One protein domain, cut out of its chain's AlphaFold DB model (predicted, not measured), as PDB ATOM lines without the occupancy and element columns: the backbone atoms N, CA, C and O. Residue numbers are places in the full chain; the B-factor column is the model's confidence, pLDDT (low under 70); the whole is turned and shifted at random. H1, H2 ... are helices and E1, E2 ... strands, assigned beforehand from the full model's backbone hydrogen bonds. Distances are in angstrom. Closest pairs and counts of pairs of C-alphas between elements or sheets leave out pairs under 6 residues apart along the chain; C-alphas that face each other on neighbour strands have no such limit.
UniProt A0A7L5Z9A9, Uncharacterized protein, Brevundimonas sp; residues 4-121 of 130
ATOM      1  N   LEU A   4     -54.044   5.949  18.053       94.19
ATOM      2  CA  LEU A   4     -53.940   7.213  18.764       94.19
ATOM      3  C   LEU A   4     -52.764   8.023  18.211       94.19
ATOM      4  O   LEU A   4     -51.614   7.593  18.268       94.19
ATOM      5  N   LEU A   5     -53.072   9.197  17.664       96.56
ATOM      6  CA  LEU A   5     -52.086  10.132  17.139       96.56
ATOM      7  C   LEU A   5     -52.062  11.372  18.031       96.56
ATOM      8  O   LEU A   5     -53.032  12.128  18.074       96.56
ATOM      9  N   LEU A   6     -50.957  11.569  18.742       97.12
ATOM     10  CA  LEU A   6     -50.674  12.813  19.443       97.12
ATOM     11  C   LEU A   6     -50.223  13.861  18.425       97.12
ATOM     12  O   LEU A   6     -49.452  13.552  17.515       97.12
ATOM     13  N   ILE A   7     -50.685  15.095  18.595       96.56
ATOM     14  CA  ILE A   7     -50.283  16.232  17.766       96.56
ATOM     15  C   ILE A   7     -49.588  17.247  18.662       96.56
ATOM     16  O   ILE A   7     -50.098  17.591  19.727       96.56
ATOM     17  N   GLY A   8     -48.437  17.730  18.214       94.88
ATOM     18  CA  GLY A   8     -47.715  18.818  18.853       94.88
ATOM     19  C   GLY A   8     -47.048  19.715  17.821       94.88
ATOM     20  O   GLY A   8     -47.186  19.522  16.611       94.88
ATOM     21  N   VAL A   9     -46.305  20.692  18.319       93.94
ATOM     22  CA  VAL A   9     -45.488  21.599  17.513       93.94
ATOM     23  C   VAL A   9     -44.032  21.340  17.887       93.94
ATOM     24  O   VAL A   9     -43.723  21.172  19.066       93.94
ATOM     25  N   ALA A  10     -43.159  21.229  16.892       91.88
ATOM     26  CA  ALA A  10     -41.721  21.152  17.114       91.88
ATOM     27  C   ALA A  10     -41.214  22.494  17.665       91.88
ATOM     28  O   ALA A  10     -41.736  23.546  17.302       91.88
ATOM     29  N   GLU A  11     -40.187  22.467  18.514       87.69
ATOM     30  CA  GLU A  11     -39.595  23.701  19.054       87.69
ATOM     31  C   GLU A  11     -38.988  24.559  17.937       87.69
ATOM     32  O   GLU A  11     -39.141  25.778  17.925       87.69
ATOM     33  N   GLU A  12     -38.354  23.908  16.960       87.06
ATOM     34  CA  GLU A  12     -37.648  24.557  15.861       87.06
ATOM     35  C   GLU A  12     -37.741  23.743  14.560       87.06
ATOM     36  O   GLU A  12     -38.137  22.573  14.537       87.06
ATOM     37  N   GLY A  13     -37.319  24.366  13.458       89.12
ATOM     38  CA  GLY A  13     -37.227  23.744  12.139       89.12
ATOM     39  C   GLY A  13     -38.409  24.053  11.220       89.12
ATOM     40  O   GLY A  13     -39.329  24.786  11.559       89.12
ATOM     41  N   ASN A  14     -38.361  23.510  10.004       92.06
ATOM     42  CA  ASN A  14     -39.350  23.760   8.943       92.06
ATOM     43  C   ASN A  14     -40.016  22.475   8.421       92.06
ATOM     44  O   ASN A  14     -40.679  22.484   7.387       92.06
ATOM     45  N   THR A  15     -39.781  21.354   9.099       94.69
ATOM     46  CA  THR A  15     -40.166  20.013   8.662       94.69
ATOM     47  C   THR A  15     -40.963  19.349   9.773       94.69
ATOM     48  O   THR A  15     -40.587  19.447  10.939       94.69
ATOM     49  N   ALA A  16     -42.039  18.647   9.418       96.75
ATOM     50  CA  ALA A  16     -42.781  17.850  10.382       96.75
ATOM     51  C   ALA A  16     -41.940  16.653  10.858       96.75
ATOM     52  O   ALA A  16     -41.288  15.973  10.060       96.75
ATOM     53  N   LEU A  17     -41.961  16.375  12.158       96.94
ATOM     54  CA  LEU A  17     -41.205  15.282  12.762       96.94
ATOM     55  C   LEU A  17     -42.146  14.173  13.221       96.94
ATOM     56  O   LEU A  17     -43.203  14.429  13.804       96.94
ATOM     57  N   ILE A  18     -41.731  12.932  12.975       97.62
ATOM     58  CA  ILE A  18     -42.395  11.721  13.462       97.62
ATOM     59  C   ILE A  18     -41.395  10.961  14.342       97.62
ATOM     60  O   ILE A  18     -40.565  10.202  13.828       97.62
ATOM     61  N   PRO A  19     -41.428  11.181  15.662       96.38
ATOM     62  CA  PRO A  19     -40.556  10.500  16.604       96.38
ATOM     63  C   PRO A  19     -40.895   9.015  16.702       96.38
ATOM     64  O   PRO A  19     -42.042   8.640  16.949       96.38
ATOM     65  N   LEU A  20     -39.887   8.154  16.542       95.44
ATOM     66  CA  LEU A  20     -40.065   6.699  16.672       95.44
ATOM     67  C   LEU A  20     -39.774   6.173  18.075       95.44
ATOM     68  O   LEU A  20     -40.031   5.001  18.361       95.44
ATOM     69  N   ARG A  21     -39.208   7.016  18.939       95.12
ATOM     70  CA  ARG A  21     -38.797   6.667  20.296       95.12
ATOM     71  C   ARG A  21     -39.322   7.694  21.284       95.12
ATOM     72  O   ARG A  21     -39.348   8.889  20.995       95.12
ATOM     73  N   ALA A  22     -39.695   7.200  22.454       95.38
ATOM     74  CA  ALA A  22     -40.017   8.000  23.618       95.38
ATOM     75  C   ALA A  22     -39.179   7.496  24.788       95.38
ATOM     76  O   ALA A  22     -39.241   6.315  25.141       95.38
ATOM     77  N   TRP A  23     -38.358   8.373  25.354       94.62
ATOM     78  CA  TRP A  23     -37.510   8.047  26.496       94.62
ATOM     79  C   TRP A  23     -38.299   8.162  27.797       94.62
ATOM     80  O   TRP A  23     -39.158   9.032  27.928       94.62
ATOM     81  N   ASN A  24     -37.983   7.311  28.772       94.81
ATOM     82  CA  ASN A  24     -38.546   7.395  30.117       94.81
ATOM     83  C   ASN A  24     -37.950   8.581  30.872       94.81
ATOM     84  O   ASN A  24     -37.031   8.429  31.682       94.81
ATOM     85  N   ARG A  25     -38.450   9.767  30.552       93.12
ATOM     86  CA  ARG A  25     -37.936  11.034  31.045       93.12
ATOM     87  C   ARG A  25     -39.094  11.980  31.345       93.12
ATOM     88  O   ARG A  25     -40.041  12.047  30.562       93.12
ATOM     89  N   SER A  26     -39.027  12.677  32.473       89.69
ATOM     90  CA  SER A  26     -39.974  13.731  32.839       89.69
ATOM     91  C   SER A  26     -39.970  14.869  31.811       89.69
ATOM     92  O   SER A  26     -39.048  14.989  31.003       89.69
ATOM     93  N   ALA A  27     -41.015  15.698  31.826       86.62
ATOM     94  CA  ALA A  27     -41.169  16.782  30.854       86.62
ATOM     95  C   ALA A  27     -40.036  17.828  30.917       86.62
ATOM     96  O   ALA A  27     -39.677  18.383  29.884       86.62
ATOM     97  N   ASP A  28     -39.468  18.063  32.104       86.50
ATOM     98  CA  ASP A  28     -38.294  18.919  32.345       86.50
ATOM     99  C   ASP A  28     -36.960  18.237  32.002       86.50
ATOM    100  O   ASP A  28     -35.964  18.904  31.748       86.50
ATOM    101  N   GLY A  29     -36.945  16.909  31.924       84.31
ATOM    102  CA  GLY A  29     -35.778  16.133  31.548       84.31
ATOM    103  C   GLY A  29     -34.985  15.525  32.709       84.31
ATOM    104  O   GLY A  29     -34.148  14.653  32.468       84.31
ATOM    105  N   ASP A  30     -35.261  15.948  33.942       86.69
ATOM    106  CA  ASP A  30     -34.370  15.747  35.094       86.69
ATOM    107  C   ASP A  30     -34.573  14.411  35.820       86.69
ATOM    108  O   ASP A  30     -33.747  13.985  36.629       86.69
ATOM    109  N   SER A  31     -35.674  13.720  35.534       89.12
ATOM    110  CA  SER A  31     -36.042  12.478  36.210       89.12
ATOM    111  C   SER A  31     -36.696  11.480  35.255       89.12
ATOM    112  O   SER A  31     -36.862  11.732  34.061       89.12
ATOM    113  N   ARG A  32     -37.042  10.295  35.768       92.00
ATOM    114  CA  ARG A  32     -37.786   9.280  35.010       92.00
ATOM    115  C   ARG A  32     -39.271   9.643  34.992       92.00
ATOM    116  O   ARG A  32     -39.816  10.017  36.023       92.00
ATOM    117  N   ALA A  33     -39.935   9.453  33.854       89.06
ATOM    118  CA  ALA A  33     -41.391   9.591  33.742       89.06
ATOM    119  C   ALA A  33     -42.143   8.536  34.575       89.06
ATOM    120  O   ALA A  33     -43.156   8.826  35.203       89.06
ATOM    121  N   LEU A  34     -41.632   7.303  34.606       90.00
ATOM    122  CA  LEU A  34     -42.117   6.210  35.448       90.00
ATOM    123  C   LEU A  34     -40.928   5.529  36.125       90.00
ATOM    124  O   LEU A  34     -40.007   5.083  35.435       90.00
ATOM    125  N   ALA A  35     -40.964   5.410  37.456       88.75
ATOM    126  CA  ALA A  35     -39.874   4.828  38.245       88.75
ATOM    127  C   ALA A  35     -39.453   3.448  37.703       88.75
ATOM    128  O   ALA A  35     -38.307   3.280  37.280       88.75
ATOM    129  N   ASP A  36     -40.422   2.542  37.554       88.56
ATOM    130  CA  ASP A  36     -40.195   1.140  37.172       88.56
ATOM    131  C   ASP A  36     -40.504   0.838  35.693       88.56
ATOM    132  O   ASP A  36     -40.560  -0.317  35.275       88.56
ATOM    133  N   GLY A  37     -40.720   1.873  34.873       88.12
ATOM    134  CA  GLY A  37     -40.995   1.701  33.443       88.12
ATOM    135  C   GLY A  37     -39.734   1.393  32.614       88.12
ATOM    136  O   GLY A  37     -38.620   1.693  33.058       88.12
ATOM    137  N   PRO A  38     -39.867   0.854  31.387       91.62
ATOM    138  CA  PRO A  38     -38.745   0.642  30.464       91.62
ATOM    139  C   PRO A  38     -37.929   1.917  30.218       91.62
ATOM    140  O   PRO A  38     -38.437   3.014  30.370       91.62
ATOM    141  N   GLY A  39     -36.659   1.820  29.817       92.94
ATOM    142  CA  GLY A  39     -35.849   3.024  29.540       92.94
ATOM    143  C   GLY A  39     -36.310   3.813  28.306       92.94
ATOM    144  O   GLY A  39     -36.153   5.032  28.244       92.94
ATOM    145  N   VAL A  40     -36.890   3.118  27.329       94.25
ATOM    146  CA  VAL A  40     -37.378   3.674  26.066       94.25
ATOM    147  C   VAL A  40     -38.532   2.820  25.549       94.25
ATOM    148  O   VAL A  40     -38.504   1.594  25.670       94.25
ATOM    149  N   LEU A  41     -39.524   3.464  24.947       94.25
ATOM    150  CA  LEU A  41     -40.624   2.824  24.233       94.25
ATOM    151  C   LEU A  41     -40.618   3.270  22.771       94.25
ATOM    152  O   LEU A  41     -40.127   4.351  22.436       94.25
ATOM    153  N   ARG A  42     -41.132   2.415  21.886       94.19
ATOM    154  CA  ARG A  42     -41.178   2.683  20.445       94.19
ATOM    155  C   ARG A  42     -42.594   3.007  20.010       94.19
ATOM    156  O   ARG A  42     -43.528   2.300  20.373       94.19
ATOM    157  N   ALA A  43     -42.723   4.055  19.204       93.81
ATOM    158  CA  ALA A  43     -43.973   4.353  18.528       93.81
ATOM    159  C   ALA A  43     -44.302   3.228  17.533       93.81
ATOM    160  O   ALA A  43     -43.407   2.649  16.912       93.81
ATOM    161  N   THR A  44     -45.588   2.936  17.375       92.62
ATOM    162  CA  THR A  44     -46.100   1.852  16.520       92.62
ATOM    163  C   THR A  44     -46.797   2.376  15.263       92.62
ATOM    164  O   THR A  44     -47.436   1.615  14.543       92.62
ATOM    165  N   VAL A  45     -46.664   3.676  14.980       93.75
ATOM    166  CA  VAL A  45     -47.225   4.314  13.782       93.75
ATOM    167  C   VAL A  45     -46.566   3.864  12.477       93.75
ATOM    168  O   VAL A  45     -45.353   3.631  12.444       93.75
ATOM    169  N   PRO A  46     -47.323   3.848  11.361       94.94
ATOM    170  CA  PRO A  46     -46.790   3.592  10.027       94.94
ATOM    171  C   PRO A  46     -46.056   4.834   9.488       94.94
ATOM    172  O   PRO A  46     -46.528   5.522   8.582       94.94
ATOM    173  N   ALA A  47     -44.894   5.157  10.057       95.69
ATOM    174  CA  ALA A  47     -44.197   6.415   9.774       95.69
ATOM    175  C   ALA A  47     -43.902   6.634   8.277       95.69
ATOM    176  O   ALA A  47     -44.029   7.754   7.788       95.69
ATOM    177  N   ALA A  48     -43.568   5.576   7.531       95.81
ATOM    178  CA  ALA A  48     -43.322   5.671   6.090       95.81
ATOM    179  C   ALA A  48     -44.575   6.094   5.299       95.81
ATOM    180  O   ALA A  48     -44.486   6.934   4.401       95.81
ATOM    181  N   ASP A  49     -45.742   5.552   5.651       96.62
ATOM    182  CA  ASP A  49     -47.009   5.900   5.003       96.62
ATOM    183  C   ASP A  49     -47.461   7.305   5.399       96.62
ATOM    184  O   ASP A  49     -47.924   8.067   4.551       96.62
ATOM    185  N   MET A  50     -47.248   7.694   6.662       97.69
ATOM    186  CA  MET A  50     -47.500   9.060   7.124       97.69
ATOM    187  C   MET A  50     -46.639  10.082   6.373       97.69
ATOM    188  O   MET A  50     -47.173  11.082   5.904       97.69
ATOM    189  N   ILE A  51     -45.334   9.829   6.205       97.94
ATOM    190  CA  ILE A  51     -44.434  10.716   5.442       97.94
ATOM    191  C   ILE A  51     -44.917  10.862   4.000       97.94
ATOM    192  O   ILE A  51     -44.974  11.973   3.471       97.94
ATOM    193  N   ARG A  52     -45.310   9.751   3.369       97.75
ATOM    194  CA  ARG A  52     -45.843   9.765   2.005       97.75
ATOM    195  C   ARG A  52     -47.121  10.597   1.908       97.75
ATOM    196  O   ARG A  52     -47.234  11.420   1.005       97.75
ATOM    197  N   ALA A  53     -48.060  10.404   2.831       97.81
ATOM    198  CA  ALA A  53     -49.318  11.144   2.851       97.81
ATOM    199  C   ALA A  53     -49.106  12.645   3.111       97.81
ATOM    200  O   ALA A  53     -49.741  13.472   2.464       97.81
ATOM    201  N   LEU A  54     -48.177  13.005   4.000       98.12
ATOM    202  CA  LEU A  54     -47.799  14.399   4.253       98.12
ATOM    203  C   LEU A  54     -47.182  15.047   3.005       98.12
ATOM    204  O   LEU A  54     -47.570  16.150   2.625       98.12
ATOM    205  N   SER A  55     -46.307  14.329   2.298       97.81
ATOM    206  CA  SER A  55     -45.723  14.815   1.046       97.81
ATOM    207  C   SER A  55     -46.776  15.075  -0.039       97.81
ATOM    208  O   SER A  55     -46.641  16.044  -0.785       97.81
ATOM    209  N   GLN A  56     -47.845  14.272  -0.109       97.81
ATOM    210  CA  GLN A  56     -48.945  14.469  -1.066       97.81
ATOM    211  C   GLN A  56     -49.751  15.751  -0.819       97.81
ATOM    212  O   GLN A  56     -50.354  16.270  -1.755       97.81
ATOM    213  N   VAL A  57     -49.742  16.274   0.410       97.38
ATOM    214  CA  VAL A  57     -50.368  17.559   0.773       97.38
ATOM    215  C   VAL A  57     -49.344  18.695   0.888       97.38
ATOM    216  O   VAL A  57     -49.624  19.734   1.477       97.38
ATOM    217  N   GLY A  58     -48.141  18.511   0.336       96.31
ATOM    218  CA  GLY A  58     -47.103  19.544   0.299       96.31
ATOM    219  C   GLY A  58     -46.364  19.764   1.622       96.31
ATOM    220  O   GLY A  58     -45.678  20.773   1.772       96.31
ATOM    221  N   VAL A  59     -46.473  18.840   2.582       96.81
ATOM    222  CA  VAL A  59     -45.791  18.925   3.878       96.81
ATOM    223  C   VAL A  59     -44.552  18.036   3.877       96.81
ATOM    224  O   VAL A  59     -44.643  16.810   3.810       96.81
ATOM    225  N   THR A  60     -43.377  18.650   4.009       96.25
ATOM    226  CA  THR A  60     -42.129  17.913   4.234       96.25
ATOM    227  C   THR A  60     -42.153  17.299   5.627       96.25
ATOM    228  O   THR A  60     -42.365  18.001   6.619       96.25
ATOM    229  N   ALA A  61     -41.908  15.993   5.710       97.06
ATOM    230  CA  ALA A  61     -41.871  15.260   6.965       97.06
ATOM    231  C   ALA A  61     -40.701  14.277   7.000       97.06
ATOM    232  O   ALA A  61     -40.309  13.725   5.970       97.06
ATOM    233  N   ARG A  62     -40.167  14.024   8.196       96.44
ATOM    234  CA  ARG A  62     -39.136  13.005   8.416       96.44
ATOM    235  C   ARG A  62     -39.326  12.286   9.740       96.44
ATOM    236  O   ARG A  62     -39.950  12.793  10.668       96.44
ATOM    237  N   VAL A  63     -38.719  11.110   9.829       96.50
ATOM    238  CA  VAL A  63     -38.537  10.425  11.105       96.50
ATOM    239  C   VAL A  63     -37.557  11.212  11.975       96.50
ATOM    240  O   VAL A  63     -36.530  11.695  11.491       96.50
ATOM    241  N   ASP A  64     -37.867  11.285  13.265       93.62
ATOM    242  CA  ASP A  64     -36.907  11.650  14.298       93.62
ATOM    243  C   ASP A  64     -36.400  10.373  15.007       93.62
ATOM    244  O   ASP A  64     -37.163   9.725  15.741       93.62
ATOM    245  N   PRO A  65     -35.148   9.949  14.731       82.31
ATOM    246  CA  PRO A  65     -34.586   8.719  15.279       82.31
ATOM    247  C   PRO A  65     -34.139   8.859  16.739       82.31
ATOM    248  O   PRO A  65     -34.128   7.849  17.452       82.31
ATOM    249  N   GLU A  66     -33.796  10.075  17.171       85.94
ATOM    250  CA  GLU A  66     -33.368  10.362  18.544       85.94
ATOM    251  C   GLU A  66     -34.561  10.299  19.502       85.94
ATOM    252  O   GLU A  66     -34.431   9.856  20.646       85.94
ATOM    253  N   GLY A  67     -35.752  10.609  18.985       86.75
ATOM    254  CA  GLY A  67     -37.010  10.541  19.709       86.75
ATOM    255  C   GLY A  67     -37.427  11.895  20.267       86.75
ATOM    256  O   GLY A  67     -36.632  12.824  20.367       86.75
ATOM    257  N   ALA A  68     -38.697  11.998  20.649       84.88
ATOM    258  CA  ALA A  68     -39.236  13.260  21.130       84.88
ATOM    259  C   ALA A  68     -38.662  13.619  22.502       84.88
ATOM    260  O   ALA A  68     -38.532  12.764  23.384       84.88
ATOM    261  N   THR A  69     -38.389  14.906  22.684       85.69
ATOM    262  CA  THR A  69     -37.964  15.521  23.941       85.69
ATOM    263  C   THR A  69     -39.093  16.365  24.543       85.69
ATOM    264  O   THR A  69     -40.182  16.490  23.967       85.69
ATOM    265  N   GLY A  70     -38.855  16.893  25.746       87.94
ATOM    266  CA  GLY A  70     -39.784  17.773  26.450       87.94
ATOM    267  C   GLY A  70     -41.158  17.144  26.692       87.94
ATOM    268  O   GLY A  70     -41.314  15.923  26.800       87.94
ATOM    269  N   THR A  71     -42.187  17.990  26.727       91.19
ATOM    270  CA  THR A  71     -43.578  17.576  26.967       91.19
ATOM    271  C   THR A  71     -44.092  16.579  25.925       91.19
ATOM    272  O   THR A  71     -44.832  15.660  26.270       91.19
ATOM    273  N   GLY A  72     -43.690  16.716  24.655       91.94
ATOM    274  CA  GLY A  72     -44.104  15.798  23.588       91.94
ATOM    275  C   GLY A  72     -43.577  14.378  23.807       91.94
ATOM    276  O   GLY A  72     -44.340  13.414  23.735       91.94
ATOM    277  N   GLY A  73     -42.289  14.256  24.140       93.12
ATOM    278  CA  GLY A  73     -41.660  12.976  24.474       93.12
ATOM    279  C   GLY A  73     -42.236  12.345  25.733       93.12
ATOM    280  O   GLY A  73     -42.574  11.160  25.727       93.12
ATOM    281  N   TYR A  74     -42.428  13.158  26.772       94.38
ATOM    282  CA  TYR A  74     -43.054  12.746  28.027       94.38
ATOM    283  C   TYR A  74     -44.465  12.172  27.812       94.38
ATOM    284  O   TYR A  74     -44.763  11.063  28.263       94.38
ATOM    285  N   LEU A  75     -45.328  12.875  27.067       95.31
ATOM    286  CA  LEU A  75     -46.689  12.407  26.781       95.31
ATOM    287  C   LEU A  75     -46.692  11.136  25.933       95.31
ATOM    288  O   LEU A  75     -47.431  10.200  26.244       95.31
ATOM    289  N   LEU A  76     -45.856  11.074  24.891       95.94
ATOM    290  CA  LEU A  76     -45.741   9.875  24.062       95.94
ATOM    291  C   LEU A  76     -45.303   8.666  24.899       95.94
ATOM    292  O   LEU A  76     -45.876   7.587  24.746       95.94
ATOM    293  N   TYR A  77     -44.342   8.849  25.809       96.19
ATOM    294  CA  TYR A  77     -43.892   7.790  26.708       96.19
ATOM    295  C   TYR A  77     -45.022   7.302  27.624       96.19
ATOM    296  O   TYR A  77     -45.270   6.101  27.684       96.19
ATOM    297  N   HIS A  78     -45.747   8.208  28.289       94.69
ATOM    298  CA  HIS A  78     -46.855   7.832  29.178       94.69
ATOM    299  C   HIS A  78     -47.980   7.100  28.453       94.69
ATOM    300  O   HIS A  78     -48.501   6.101  28.952       94.69
ATOM    301  N   VAL A  79     -48.343   7.570  27.261       94.62
ATOM    302  CA  VAL A  79     -49.334   6.888  26.431       94.62
ATOM    303  C   VAL A  79     -48.844   5.489  26.074       94.62
ATOM    304  O   VAL A  79     -49.562   4.529  26.328       94.62
ATOM    305  N   LEU A  80     -47.624   5.342  25.551       93.75
ATOM    306  CA  LEU A  80     -47.083   4.027  25.192       93.75
ATOM    307  C   LEU A  80     -46.993   3.089  26.403       93.75
ATOM    308  O   LEU A  80     -47.321   1.916  26.281       93.75
ATOM    309  N   ALA A  81     -46.598   3.600  27.571       93.31
ATOM    310  CA  ALA A  81     -46.465   2.816  28.796       93.31
ATOM    311  C   ALA A  81     -47.815   2.393  29.398       93.31
ATOM    312  O   ALA A  81     -47.883   1.403  30.119       93.31
ATOM    313  N   SER A  82     -48.885   3.147  29.128       90.44
ATOM    314  CA  SER A  82     -50.241   2.840  29.609       90.44
ATOM    315  C   SER A  82     -51.017   1.898  28.689       90.44
ATOM    316  O   SER A  82     -52.052   1.362  29.088       90.44
ATOM    317  N   VAL A  83     -50.534   1.683  27.463       86.75
ATOM    318  CA  VAL A  83     -51.136   0.742  26.523       86.75
ATOM    319  C   VAL A  83     -50.681  -0.679  26.873       86.75
ATOM    320  O   VAL A  83     -49.481  -0.947  26.858       86.75
ATOM    321  N   PRO A  84     -51.610  -1.616  27.150       77.62
ATOM    322  CA  PRO A  84     -51.250  -3.006  27.391       77.62
ATOM    323  C   PRO A  84     -50.569  -3.611  26.165       77.62
ATOM    324  O   PRO A  84     -51.060  -3.453  25.042       77.62
ATOM    325  N   ASP A  85     -49.478  -4.340  26.384       72.69
ATOM    326  CA  ASP A  85     -48.812  -5.108  25.335       72.69
ATOM    327  C   ASP A  85     -49.654  -6.348  24.996       72.69
ATOM    328  O   ASP A  85     -49.637  -7.364  25.691       72.69
ATOM    329  N   GLN A  86     -50.497  -6.219  23.974       78.00
ATOM    330  CA  GLN A  86     -51.448  -7.244  23.557       78.00
ATOM    331  C   GLN A  86     -51.573  -7.276  22.032       78.00
ATOM    332  O   GLN A  86     -51.342  -6.280  21.353       78.00
ATOM    333  N   VAL A  87     -52.030  -8.403  21.480       65.12
ATOM    334  CA  VAL A  87     -52.142  -8.645  20.022       65.12
ATOM    335  C   VAL A  87     -52.952  -7.566  19.279       65.12
ATOM    336  O   VAL A  87     -52.752  -7.337  18.090       65.12
ATOM    337  N   LEU A  88     -53.860  -6.879  19.976       71.81
ATOM    338  CA  LEU A  88     -54.681  -5.790  19.438       71.81
ATOM    339  C   LEU A  88     -54.315  -4.425  20.040       71.81
ATOM    340  O   LEU A  88     -55.191  -3.565  20.194       71.81
ATOM    341  N   ALA A  89     -53.049  -4.238  20.422       79.44
ATOM    342  CA  ALA A  89     -52.550  -2.958  20.897       79.44
ATOM    343  C   ALA A  89     -52.802  -1.870  19.833       79.44
ATOM    344  O   ALA A  89     -52.621  -2.112  18.635       79.44
ATOM    345  N   PRO A  90     -53.286  -0.683  20.235       86.19
ATOM    346  CA  PRO A  90     -53.467   0.422  19.315       86.19
ATOM    347  C   PRO A  90     -52.136   0.843  18.686       86.19
ATOM    348  O   PRO A  90     -51.088   0.831  19.330       86.19
ATOM    349  N   SER A  91     -52.196   1.293  17.433       91.38
ATOM    350  CA  SER A  91     -51.095   2.051  16.841       91.38
ATOM    351  C   SER A  91     -50.986   3.393  17.570       91.38
ATOM    352  O   SER A  91     -51.985   4.097  17.685       91.38
ATOM    353  N   VAL A  92     -49.806   3.769  18.052       94.75
ATOM    354  CA  VAL A  92     -49.575   4.993  18.834       94.75
ATOM    355  C   VAL A  92     -48.385   5.747  18.269       94.75
ATOM    356  O   VAL A  92     -47.331   5.157  18.021       94.75
ATOM    357  N   GLY A  93     -48.531   7.058  18.091       95.50
ATOM    358  CA  GLY A  93     -47.414   7.916  17.710       95.50
ATOM    359  C   GLY A  93     -47.687   9.394  17.926       95.50
ATOM    360  O   GLY A  93     -48.749   9.789  18.407       95.50
ATOM    361  N   LEU A  94     -46.691  10.196  17.569       97.56
ATOM    362  CA  LEU A  94     -46.673  11.643  17.716       97.56
ATOM    363  C   LEU A  94     -46.301  12.271  16.371       97.56
ATOM    364  O   LEU A  94     -45.344  11.838  15.728       97.56
ATOM    365  N   LEU A  95     -47.052  13.289  15.964       97.69
ATOM    366  CA  LEU A  95     -46.708  14.178  14.861       97.69
ATOM    367  C   LEU A  95     -46.401  15.561  15.432       97.69
ATOM    368  O   LEU A  95     -47.279  16.204  16.009       97.69
ATOM    369  N   LEU A  96     -45.165  16.017  15.251       96.81
ATOM    370  CA  LEU A  96     -44.759  17.382  15.562       96.81
ATOM    371  C   LEU A  96     -44.769  18.194  14.271       96.81
ATOM    372  O   LEU A  96     -44.008  17.908  13.349       96.81
ATOM    373  N   LEU A  97     -45.645  19.187  14.187       96.94
ATOM    374  CA  LEU A  97     -45.699  20.109  13.056       96.94
ATOM    375  C   LEU A  97     -44.642  21.207  13.228       96.94
ATOM    376  O   LEU A  97     -44.340  21.569  14.365       96.94
ATOM    377  N   PRO A  98     -44.067  21.745  12.140       95.25
ATOM    378  CA  PRO A  98     -43.103  22.826  12.267       95.25
ATOM    379  C   PRO A  98     -43.761  24.080  12.870       95.25
ATOM    380  O   PRO A  98     -44.951  24.325  12.625       95.25
ATOM    381  N   PRO A  99     -43.007  24.885  13.637       94.62
ATOM    382  CA  PRO A  99     -43.503  26.146  14.175       94.62
ATOM    383  C   PRO A  99     -44.019  27.061  13.056       94.62
ATOM    384  O   PRO A  99     -43.475  27.098  11.952       94.62
ATOM    385  N   GLY A 100     -45.102  27.789  13.336       92.75
ATOM    386  CA  GLY A 100     -45.742  28.699  12.378       92.75
ATOM    387  C   GLY A 100     -46.614  28.024  11.312       92.75
ATOM    388  O   GLY A 100     -47.218  28.719  10.495       92.75
ATOM    389  N   MET A 101     -46.730  26.690  11.302       95.44
ATOM    390  CA  MET A 101     -47.746  26.014  10.492       95.44
ATOM    391  C   MET A 101     -49.127  26.208  11.120       95.44
ATOM    392  O   MET A 101     -49.383  25.730  12.220       95.44
ATOM    393  N   GLU A 102     -50.044  26.848  10.400       92.94
ATOM    394  CA  GLU A 102     -51.370  27.187  10.922       92.94
ATOM    395  C   GLU A 102     -52.489  26.945   9.900       92.94
ATOM    396  O   GLU A 102     -52.267  26.614   8.730       92.94
ATOM    397  N   GLY A 103     -53.732  27.100  10.358       94.44
ATOM    398  CA  GLY A 103     -54.907  27.161   9.499       94.44
ATOM    399  C   GLY A 103     -55.112  25.909   8.646       94.44
ATOM    400  O   GLY A 103     -55.209  24.791   9.152       94.44
ATOM    401  N   GLN A 104     -55.268  26.112   7.337       95.38
ATOM    402  CA  GLN A 104     -55.605  25.033   6.410       95.38
ATOM    403  C   GLN A 104     -54.465  24.025   6.242       95.38
ATOM    404  O   GLN A 104     -54.726  22.824   6.265       95.38
ATOM    405  N   ALA A 105     -53.218  24.496   6.172       95.00
ATOM    406  CA  ALA A 105     -52.052  23.627   6.030       95.00
ATOM    407  C   ALA A 105     -51.922  22.660   7.218       95.00
ATOM    408  O   ALA A 105     -51.758  21.457   7.027       95.00
ATOM    409  N   MET A 106     -52.099  23.163   8.447       96.81
ATOM    410  CA  MET A 106     -52.119  22.324   9.653       96.81
ATOM    411  C   MET A 106     -53.244  21.279   9.602       96.81
ATOM    412  O   MET A 106     -53.014  20.104   9.887       96.81
ATOM    413  N   ARG A 107     -54.462  21.683   9.218       97.44
ATOM    414  CA  ARG A 107     -55.610  20.765   9.120       97.44
ATOM    415  C   ARG A 107     -55.374  19.652   8.102       97.44
ATOM    416  O   ARG A 107     -55.690  18.496   8.382       97.44
ATOM    417  N   GLU A 108     -54.820  19.986   6.942       97.94
ATOM    418  CA  GLU A 108     -54.503  19.018   5.891       97.94
ATOM    419  C   GLU A 108     -53.387  18.065   6.317       97.94
ATOM    420  O   GLU A 108     -53.534  16.858   6.130       97.94
ATOM    421  N   ALA A 109     -52.344  18.572   6.982       97.69
ATOM    422  CA  ALA A 109     -51.262  17.756   7.525       97.69
ATOM    423  C   ALA A 109     -51.780  16.715   8.531       97.69
ATOM    424  O   ALA A 109     -51.539  15.514   8.382       97.69
ATOM    425  N   VAL A 110     -52.550  17.164   9.530       97.94
ATOM    426  CA  VAL A 110     -53.129  16.285  10.559       97.94
ATOM    427  C   VAL A 110     -54.059  15.255   9.924       97.94
ATOM    428  O   VAL A 110     -53.977  14.067  10.244       97.94
ATOM    429  N   LYS A 111     -54.913  15.683   8.988       98.06
ATOM    430  CA  LYS A 111     -55.834  14.787   8.283       98.06
ATOM    431  C   LYS A 111     -55.086  13.739   7.457       98.06
ATOM    432  O   LYS A 111     -55.457  12.571   7.515       98.06
ATOM    433  N   ALA A 112     -54.052  14.133   6.714       98.19
ATOM    434  CA  ALA A 112     -53.257  13.225   5.891       98.19
ATOM    435  C   ALA A 112     -52.544  12.168   6.747       98.19
ATOM    436  O   ALA A 112     -52.634  10.973   6.463       98.19
ATOM    437  N   ALA A 113     -51.913  12.592   7.845       97.50
ATOM    438  CA  ALA A 113     -51.245  11.693   8.779       97.50
ATOM    439  C   ALA A 113     -52.225  10.715   9.454       97.50
ATOM    440  O   ALA A 113     -51.978   9.507   9.485       97.50
ATOM    441  N   ALA A 114     -53.364  11.216   9.941       96.25
ATOM    442  CA  ALA A 114     -54.398  10.381  10.548       96.25
ATOM    443  C   ALA A 114     -55.015   9.395   9.540       96.25
ATOM    444  O   ALA A 114     -55.272   8.245   9.890       96.25
ATOM    445  N   ALA A 115     -55.218   9.810   8.286       95.25
ATOM    446  CA  ALA A 115     -55.733   8.942   7.229       95.25
ATOM    447  C   ALA A 115     -54.750   7.816   6.878       95.25
ATOM    448  O   ALA A 115     -55.174   6.666   6.761       95.25
ATOM    449  N   ALA A 116     -53.449   8.114   6.781       95.31
ATOM    450  CA  ALA A 116     -52.414   7.100   6.567       95.31
ATOM    451  C   ALA A 116     -52.398   6.062   7.698       95.31
ATOM    452  O   ALA A 116     -52.365   4.856   7.456       95.31
ATOM    453  N   MET A 117     -52.512   6.535   8.938       94.00
ATOM    454  CA  MET A 117     -52.604   5.677  10.112       94.00
ATOM    455  C   MET A 117     -53.901   4.857  10.140       94.00
ATOM    456  O   MET A 117     -53.883   3.692  10.509       94.00
ATOM    457  N   GLY A 118     -55.031   5.417   9.705       91.88
ATOM    458  CA  GLY A 118     -56.278   4.665   9.545       91.88
ATOM    459  C   GLY A 118     -56.177   3.568   8.482       91.88
ATOM    460  O   GLY A 118     -56.660   2.456   8.696       91.88
ATOM    461  N   ALA A 119     -55.512   3.853   7.360       89.19
ATOM    462  CA  ALA A 119     -55.326   2.904   6.268       89.19
ATOM    463  C   ALA A 119     -54.459   1.702   6.675       89.19
ATOM    464  O   ALA A 119     -54.782   0.576   6.304       89.19
ATOM    465  N   SER A 120     -53.421   1.906   7.495       84.19
ATOM    466  CA  SER A 120     -52.581   0.803   7.994       84.19
ATOM    467  C   SER A 120     -53.306  -0.121   8.981       84.19
ATOM    468  O   SER A 120     -52.833  -1.218   9.264       84.19
ATOM    469  N   LEU A 121     -54.438   0.326   9.536       82.12
ATOM    470  CA  LEU A 121     -55.271  -0.437  10.469       82.12
ATOM    471  C   LEU A 121     -56.365  -1.247   9.759       82.12
ATOM    472  O   LEU A 121     -57.063  -2.035  10.410       82.12
TER     473      LEU A 121
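This is residues 4 to 121 of the 130 residues of an uncharacterized protein of Brevundimonas sp (UniProt A0A7L5Z9A9). Four strands lie side by side in a slab, E1 beside E6, then E2, then E5, with E6 and E2 close neighbours though not paired as one sheet; H1 and H3 cover one side of the slab, and H2 packs on the other side of E1 and E6. The small hairpin E3 and E4 packs on H2, and the long loop of residues 24 to 39 lies at one end of the longest axis, with H3 toward the other. The printed part has 118 residues, with three named helices and six named strands in the order E1 E2 E3 E4 H1 E5 H2 E6 H3. The two-strand sheets E1 E6 and E2 E5 are parallel, E3 E4 is antiparallel, and the class is mixed, helices and strands. The whole is compact, with a radius of gyration of the C-alphas of 14.0 A and spans of 42 by 34 by 21 A.

Look first at E1, residues 4 to 9, and E6, residues 91 to 97: they are parallel at 16 degrees, with N 6 and O 93 at 2.9 A. E2, residues 16 to 19, has its closest C-alpha to E6 at Ala 16, 4.6 A from that of Leu 97. E2 and E5, residues 61 to 64, are parallel at 29 degrees, with N 62 and O 16 at 2.9 A. H3, residues 103 to 120, comes closest to E1 with the C-alphas of Ala 114 and Leu 5, 7.0 A. Its residues 109 to 117 alone touch H1, residues 47 to 56, at a steep tilt of 43 degrees, opposite ways; the closest C-alphas, of Met 50 and Ala 113, are 4.9 A apart. H2, residues 70 to 82, is apart from H1 and H3; its closest C-alpha to E6 is Leu 76, 6.7 A from that of Leu 94. E2 runs on into E3, residues 21 to 23, at 64 degrees. E3 and E4, residues 40 to 42, form a hairpin, with N 22 and O 41 at 2.9 A; the C-alphas of Ala 22 and Tyr 77, the closest of E3 and H2, are 5.0 A apart. In H1, H2 and H3 every O i to N i+4 pair is within hydrogen-bond range.

Find C-alpha 4 at (-53.940, 7.213, 18.764), where E1 begins its 16.7 A. E6 spans 19.2 A, E2 9.9 A, E5 9.6 A, E3 6.5 A and E4 6.9 A. H1 spans 14.3 A and H2 18.5 A. H3 runs 26.5 A to C-alpha 120 at (-52.581, 0.803, 7.994).

The two C-alphas farthest apart, of Asp 36 and Gln 104, are 41.9 A apart. The printed part has no cut, and the link from E3 to E4 is long. Mean pLDDT of the printed part is 92.5; Val 87 is under 70.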